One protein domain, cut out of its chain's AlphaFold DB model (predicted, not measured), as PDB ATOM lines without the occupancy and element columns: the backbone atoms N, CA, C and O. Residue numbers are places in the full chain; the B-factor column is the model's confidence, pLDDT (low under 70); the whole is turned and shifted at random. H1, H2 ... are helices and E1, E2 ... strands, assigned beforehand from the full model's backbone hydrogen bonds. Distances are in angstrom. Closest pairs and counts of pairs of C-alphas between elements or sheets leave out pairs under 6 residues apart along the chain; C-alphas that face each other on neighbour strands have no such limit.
ATOM      1  N   VAL A   2      67.013  89.623 160.895       95.19
ATOM      2  CA  VAL A   2      66.543  90.945 161.366       95.19
ATOM      3  C   VAL A   2      67.738  91.886 161.453       95.19
ATOM      4  O   VAL A   2      68.737  91.549 162.088       95.19
ATOM      5  N   TYR A   3      67.622  93.057 160.835       98.00
ATOM      6  CA  TYR A   3      68.627  94.115 160.877       98.00
ATOM      7  C   TYR A   3      68.239  95.136 161.949       98.00
ATOM      8  O   TYR A   3      67.056  95.410 162.143       98.00
ATOM      9  N   CYS A   4      69.208  95.666 162.695       97.44
ATOM     10  CA  CYS A   4      68.952  96.578 163.810       97.44
ATOM     11  C   CYS A   4      69.948  97.734 163.814       97.44
ATOM     12  O   CYS A   4      71.146  97.507 163.674       97.44
ATOM     13  N   PHE A   5      69.473  98.941 164.117       98.00
ATOM     14  CA  PHE A   5      70.340 100.090 164.367       98.00
ATOM     15  C   PHE A   5      69.778 100.955 165.491       98.00
ATOM     16  O   PHE A   5      68.563 101.109 165.608       98.00
ATOM     17  N   SER A   6      70.648 101.495 166.344       97.00
ATOM     18  CA  SER A   6      70.230 102.315 167.486       97.00
ATOM     19  C   SER A   6      70.709 103.751 167.326       97.00
ATOM     20  O   SER A   6      71.878 103.989 167.038       97.00
ATOM     21  N   ILE A   7      69.807 104.707 167.541       94.75
ATOM     22  CA  ILE A   7      70.110 106.140 167.577       94.75
ATOM     23  C   ILE A   7      69.708 106.648 168.962       94.75
ATOM     24  O   ILE A   7      68.524 106.790 169.274       94.75
ATOM     25  N   GLY A   8      70.701 106.893 169.820       93.38
ATOM     26  CA  GLY A   8      70.455 107.206 171.228       93.38
ATOM     27  C   GLY A   8      69.706 106.065 171.925       93.38
ATOM     28  O   GLY A   8      70.174 104.931 171.931       93.38
ATOM     29  N   ALA A   9      68.537 106.366 172.498       94.69
ATOM     30  CA  ALA A   9      67.686 105.383 173.178       94.69
ATOM     31  C   ALA A   9      66.696 104.653 172.245       94.69
ATOM     32  O   ALA A   9      66.017 103.727 172.685       94.69
ATOM     33  N   LEU A  10      66.583 105.067 170.977       95.75
ATOM     34  CA  LEU A  10      65.662 104.461 170.016       95.75
ATOM     35  C   LEU A  10      66.358 103.337 169.253       95.75
ATOM     36  O   LEU A  10      67.423 103.542 168.670       95.75
ATOM     37  N   ARG A  11      65.727 102.161 169.223       97.31
ATOM     38  CA  ARG A  11      66.175 101.005 168.444       97.31
ATOM     39  C   ARG A  11      65.232 100.779 167.270       97.31
ATOM     40  O   ARG A  11      64.046 100.536 167.473       97.31
ATOM     41  N   TYR A  12      65.785 100.816 166.068       98.25
ATOM     42  CA  TYR A  12      65.096 100.518 164.817       98.25
ATOM     43  C   TYR A  12      65.378  99.074 164.420       98.25
ATOM     44  O   TYR A  12      66.491  98.579 164.624       98.25
ATOM     45  N   GLN A  13      64.368  98.404 163.877       98.12
ATOM     46  CA  GLN A  13      64.451  97.027 163.405       98.12
ATOM     47  C   GLN A  13      63.870  96.956 161.995       98.12
ATOM     48  O   GLN A  13      62.855  97.591 161.730       98.12
ATOM     49  N   PHE A  14      64.507  96.182 161.123       98.31
ATOM     50  CA  PHE A  14      64.076  95.965 159.745       98.31
ATOM     51  C   PHE A  14      64.022  94.457 159.477       98.31
ATOM     52  O   PHE A  14      64.998  93.735 159.730       98.31
ATOM     53  N   ASN A  15      62.883  93.966 158.991       97.12
ATOM     54  CA  ASN A  15      62.608  92.546 158.787       97.12
ATOM     55  C   ASN A  15      63.149  92.082 157.435       97.12
ATOM     56  O   ASN A  15      62.421  91.870 156.466       97.12
ATOM     57  N   GLY A  16      64.463  91.906 157.392       97.56
ATOM     58  CA  GLY A  16      65.175  91.438 156.213       97.56
ATOM     59  C   GLY A  16      65.670  92.563 155.314       97.56
ATOM     60  O   GLY A  16      65.370  93.747 155.496       97.56
ATOM     61  N   LEU A  17      66.465  92.160 154.327       98.00
ATOM     62  CA  LEU A  17      67.199  93.071 153.457       98.00
ATOM     63  C   LEU A  17      66.252  93.882 152.564       98.00
ATOM     64  O   LEU A  17      66.490  95.063 152.317       98.00
ATOM     65  N   ARG A  18      65.130  93.283 152.144       97.31
ATOM     66  CA  ARG A  18      64.090  93.958 151.352       97.31
ATOM     67  C   ARG A  18      63.541  95.194 152.063       97.31
ATOM     68  O   ARG A  18      63.474  96.260 151.455       97.31
ATOM     69  N   GLU A  19      63.146  95.050 153.329       98.12
ATOM     70  CA  GLU A  19      62.615  96.168 154.113       98.12
ATOM     71  C   GLU A  19      63.705  97.214 154.357       98.12
ATOM     72  O   GLU A  19      63.483  98.399 154.121       98.12
ATOM     73  N   LEU A  20      64.908  96.777 154.738       98.56
ATOM     74  CA  LEU A  20      66.039  97.670 154.974       98.56
ATOM     75  C   LEU A  20      66.353  98.552 153.752       98.56
ATOM     76  O   LEU A  20      66.492  99.769 153.886       98.56
ATOM     77  N   LEU A  21      66.418  97.958 152.556       98.31
ATOM     78  CA  LEU A  21      66.678  98.682 151.310       98.31
ATOM     79  C   LEU A  21      65.567  99.677 150.976       98.31
ATOM     80  O   LEU A  21      65.857 100.821 150.614       98.31
ATOM     81  N   ALA A  22      64.305  99.267 151.129       98.25
ATOM     82  CA  ALA A  22      63.167 100.142 150.871       98.25
ATOM     83  C   ALA A  22      63.148 101.342 151.829       98.25
ATOM     84  O   ALA A  22      62.987 102.485 151.404       98.25
ATOM     85  N   LYS A  23      63.396 101.109 153.121       98.50
ATOM     86  CA  LYS A  23      63.413 102.159 154.147       98.50
ATOM     87  C   LYS A  23      64.634 103.079 154.023       98.50
ATOM     88  O   LYS A  23      64.546 104.253 154.383       98.50
ATOM     89  N   ALA A  24      65.755 102.597 153.483       98.50
ATOM     90  CA  ALA A  24      66.959 103.398 153.249       98.50
ATOM     91  C   ALA A  24      66.860 104.328 152.019       98.50
ATOM     92  O   ALA A  24      67.615 105.313 151.922       98.50
ATOM     93  N   SER A  25      65.937 104.056 151.088       97.12
ATOM     94  CA  SER A  25      65.789 104.826 149.850       97.12
ATOM     95  C   SER A  25      65.429 106.304 150.125       97.12
ATOM     96  O   SER A  25      64.873 106.663 151.171       97.12
ATOM     97  N   PRO A  26      65.805 107.249 149.240       96.88
ATOM     98  CA  PRO A  26      65.245 108.599 149.280       96.88
ATOM     99  C   PRO A  26      63.716 108.563 149.161       96.88
ATOM    100  O   PRO A  26      63.186 107.734 148.432       96.88
ATOM    101  N   ALA A  27      63.011 109.504 149.799       96.06
ATOM    102  CA  ALA A  27      61.556 109.613 149.656       96.06
ATOM    103  C   ALA A  27      61.152 109.723 148.180       96.06
ATOM    104  O   ALA A  27      61.535 110.671 147.491       96.06
ATOM    105  N   ARG A  28      60.345 108.765 147.725       96.56
ATOM    106  CA  ARG A  28      59.763 108.704 146.385       96.56
ATOM    107  C   ARG A  28      58.280 108.398 146.527       96.56
ATOM    108  O   ARG A  28      57.898 107.543 147.320       96.56
ATOM    109  N   SER A  29      57.444 109.074 145.744       96.94
ATOM    110  CA  SER A  29      55.989 108.880 145.791       96.94
ATOM    111  C   SER A  29      55.573 107.437 145.488       96.94
ATOM    112  O   SER A  29      54.625 106.955 146.094       96.94
ATOM    113  N   GLY A  30      56.302 106.736 144.611       97.88
ATOM    114  CA  GLY A  30      56.071 105.318 144.313       97.88
ATOM    115  C   GLY A  30      56.270 104.408 145.527       97.88
ATOM    116  O   GLY A  30      55.381 103.626 145.846       97.88
ATOM    117  N   ASP A  31      57.378 104.568 146.253       97.62
ATOM    118  CA  ASP A  31      57.670 103.780 147.460       97.62
ATOM    119  C   ASP A  31      56.654 104.077 148.578       97.62
ATOM    120  O   ASP A  31      56.261 103.177 149.324       97.62
ATOM    121  N   CYS A  32      56.186 105.329 148.675       97.19
ATOM    122  CA  CYS A  32      55.102 105.700 149.586       97.19
ATOM    123  C   CYS A  32      53.777 105.032 149.194       97.19
ATOM    124  O   CYS A  32      53.095 104.489 150.058       97.19
ATOM    125  N   LEU A  33      53.419 105.045 147.906       97.88
ATOM    126  CA  LEU A  33      52.190 104.422 147.402       97.88
ATOM    127  C   LEU A  33      52.207 102.899 147.583       97.88
ATOM    128  O   LEU A  33      51.177 102.306 147.888       97.88
ATOM    129  N   ALA A  34      53.376 102.279 147.427       97.38
ATOM    130  CA  ALA A  34      53.584 100.857 147.670       97.38
ATOM    131  C   ALA A  34      53.653 100.495 149.167       97.38
ATOM    132  O   ALA A  34      53.712  99.313 149.499       97.38
ATOM    133  N   GLY A  35      53.662 101.482 150.073       97.38
ATOM    134  CA  GLY A  35      53.707 101.261 151.521       97.38
ATOM    135  C   GLY A  35      55.058 100.774 152.053       97.38
ATOM    136  O   GLY A  35      55.117 100.231 153.152       97.38
ATOM    137  N   VAL A  36      56.146 100.949 151.294       98.00
ATOM    138  CA  VAL A  36      57.482 100.426 151.650       98.00
ATOM    139  C   VAL A  36      58.466 101.511 152.090       98.00
ATOM    140  O   VAL A  36      59.507 101.205 152.670       98.00
ATOM    141  N   ALA A  37      58.146 102.785 151.845       98.00
ATOM    142  CA  ALA A  37      58.979 103.909 152.260       98.00
ATOM    143  C   ALA A  37      59.099 104.017 153.791       98.00
ATOM    144  O   ALA A  37      58.215 103.601 154.544       98.00
ATOM    145  N   ALA A  38      60.193 104.622 154.261       98.19
ATOM    146  CA  ALA A  38      60.328 104.995 155.669       98.19
ATOM    147  C   ALA A  38      59.264 106.021 156.072       98.19
ATOM    148  O   ALA A  38      59.061 107.018 155.372       98.19
ATOM    149  N   GLU A  39      58.632 105.787 157.220       96.56
ATOM    150  CA  GLU A  39      57.578 106.623 157.797       96.56
ATOM    151  C   GLU A  39      58.140 107.950 158.306       96.56
ATOM    152  O   GLU A  39      57.466 108.980 158.284       96.56
ATOM    153  N   THR A  40      59.403 107.946 158.743       96.81
ATOM    154  CA  THR A  40      60.071 109.138 159.270       96.81
ATOM    155  C   THR A  40      61.463 109.331 158.681       96.81
ATOM    156  O   THR A  40      62.132 108.394 158.238       96.81
ATOM    157  N   TYR A  41      61.951 110.574 158.722       96.56
ATOM    158  CA  TYR A  41      63.342 110.869 158.380       96.56
ATOM    159  C   TYR A  41      64.331 110.147 159.304       96.56
ATOM    160  O   TYR A  41      65.366 109.688 158.828       96.56
ATOM    161  N   ALA A  42      64.010 110.013 160.595       97.06
ATOM    162  CA  ALA A  42      64.861 109.319 161.561       97.06
ATOM    163  C   ALA A  42      64.988 107.822 161.237       97.06
ATOM    164  O   ALA A  42      66.101 107.306 161.198       97.06
ATOM    165  N   GLU A  43      63.875 107.153 160.913       98.00
ATOM    166  CA  GLU A  43      63.877 105.755 160.462       98.00
ATOM    167  C   GLU A  43      64.694 105.584 159.175       98.00
ATOM    168  O   GLU A  43      65.514 104.677 159.088       98.00
ATOM    169  N   ARG A  44      64.554 106.496 158.201       98.25
ATOM    170  CA  ARG A  44      65.356 106.460 156.967       98.25
ATOM    171  C   ARG A  44      66.850 106.568 157.245       98.25
ATOM    172  O   ARG A  44      67.647 105.863 156.632       98.25
ATOM    173  N   VAL A  45      67.244 107.477 158.136       98.00
ATOM    174  CA  VAL A  45      68.650 107.627 158.529       98.00
ATOM    175  C   VAL A  45      69.129 106.367 159.246       98.00
ATOM    176  O   VAL A  45      70.193 105.865 158.900       98.00
ATOM    177  N   ALA A  46      68.333 105.802 160.159       98.44
ATOM    178  CA  ALA A  46      68.654 104.538 160.816       98.44
ATOM    179  C   ALA A  46      68.809 103.386 159.812       98.44
ATOM    180  O   ALA A  46      69.765 102.626 159.918       98.44
ATOM    181  N   ALA A  47      67.933 103.291 158.809       98.62
ATOM    182  CA  ALA A  47      68.012 102.295 157.744       98.62
ATOM    183  C   ALA A  47      69.287 102.463 156.911       98.62
ATOM    184  O   ALA A  47      69.980 101.490 156.650       98.62
ATOM    185  N   ARG A  48      69.657 103.695 156.541       98.50
ATOM    186  CA  ARG A  48      70.908 103.958 155.806       98.50
ATOM    187  C   ARG A  48      72.149 103.597 156.609       98.50
ATOM    188  O   ARG A  48      73.059 103.001 156.049       98.50
ATOM    189  N   MET A  49      72.176 103.950 157.892       98.31
ATOM    190  CA  MET A  49      73.293 103.595 158.768       98.31
ATOM    191  C   MET A  49      73.363 102.084 158.971       98.31
ATOM    192  O   MET A  49      74.429 101.503 158.853       98.31
ATOM    193  N   CYS A  50      72.219 101.431 159.179       98.44
ATOM    194  CA  CYS A  50      72.158  99.980 159.272       98.44
ATOM    195  C   CYS A  50      72.643  99.303 157.985       98.44
ATOM    196  O   CYS A  50      73.376  98.328 158.060       98.44
ATOM    197  N   LEU A  51      72.236  99.818 156.820       98.38
ATOM    198  CA  LEU A  51      72.614  99.304 155.507       98.38
ATOM    199  C   LEU A  51      74.107  99.483 155.220       98.38
ATOM    200  O   LEU A  51      74.697  98.625 154.576       98.38
ATOM    201  N   ALA A  52      74.717 100.567 155.704       97.69
ATOM    202  CA  ALA A  52      76.149 100.813 155.551       97.69
ATOM    203  C   ALA A  52      77.019  99.766 156.272       97.69
ATOM    204  O   ALA A  52      78.148  99.538 155.858       97.69
ATOM    205  N   GLU A  53      76.479  99.110 157.302       96.44
ATOM    206  CA  GLU A  53      77.148  98.039 158.052       96.44
ATOM    207  C   GLU A  53      76.853  96.635 157.486       96.44
ATOM    208  O   GLU A  53      77.261  95.633 158.072       96.44
ATOM    209  N   VAL A  54      76.095  96.524 156.386       97.50
ATOM    210  CA  VAL A  54      75.772  95.231 155.765       97.50
ATOM    211  C   VAL A  54      76.915  94.812 154.833       97.50
ATOM    212  O   VAL A  54      77.153  95.507 153.842       97.50
ATOM    213  N   PRO A  55      77.570  93.657 155.075       97.00
ATOM    214  CA  PRO A  55      78.596  93.131 154.176       97.00
ATOM    215  C   PRO A  55      78.058  92.928 152.762       97.00
ATOM    216  O   PRO A  55      76.935  92.437 152.594       97.00
TER     217      PRO A  55
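Overview. This is residues 2 to 55 of the 90 residues of the protein "Ethanolamine ammonia-lyase large subunit" of Nitrosomonas sp. Nm34 (UniProt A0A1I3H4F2). A two-stranded hairpin, E1 and E2, makes a wall along which H3 packs, with H1 set steeply to H3 and near the hairpin too. The short helix H2 lies away from the hairpin, in a loop between H1 and H3. The printed part has 54 residues, with two named strands and three named helices in the order E1, E2, H1, H2, H3; the sheet, E1 - E2, is antiparallel and the class is mixed, helices and strands. It is compact, with a radius of gyration of the C-alphas of 10.4 A and spans of 29 by 23 by 16 A.

Arrangement. E1, residues 2 to 7, and E2, residues 10 to 15, form a hairpin of antiparallel neighbours at 160 degrees; N 5 and O 12 are 3.0 A apart and N 12 and O 5 are 2.8 A apart, both within hydrogen-bond range. H1, residues 17 to 24, touches H3, residues 41 to 52, at a steep tilt of 49 degrees, opposite ways; their closest C-alphas, those of Ala 24 and Arg 48, are 4.7 A apart. The closest C-alphas of E1 and H3, those of Phe 5 and Cys 50, are 5.4 A apart. The closest of E2 and H1, those of Phe 14 and Leu 20, are also 5.4 A apart. H2, residues 29 to 33, is close to H1 but not clearly touching, with the C-alphas of Ala 22 and Asp 31 closest at 7.4 A. H2 is apart from E1, E2 and H3. In H1, H2 and H3 every O i to N i+4 pair is within hydrogen-bond range.

Along the chain. E1 begins at C-alpha 2, (66.543, 90.945, 161.366), and is 16.8 A long; E2 is 16.7 A, H1 10.3 A, H2 6.1 A. H3, 16.5 A, ends at C-alpha 52, (76.149, 100.813, 155.551).

Size, cuts and confidence. The two C-alphas farthest apart, those of Ala 9 and Gly 30, are 31.1 A apart. The printed part has no cut and no long link. Mean pLDDT of the printed part is 97.4, and no printed residue is under 70.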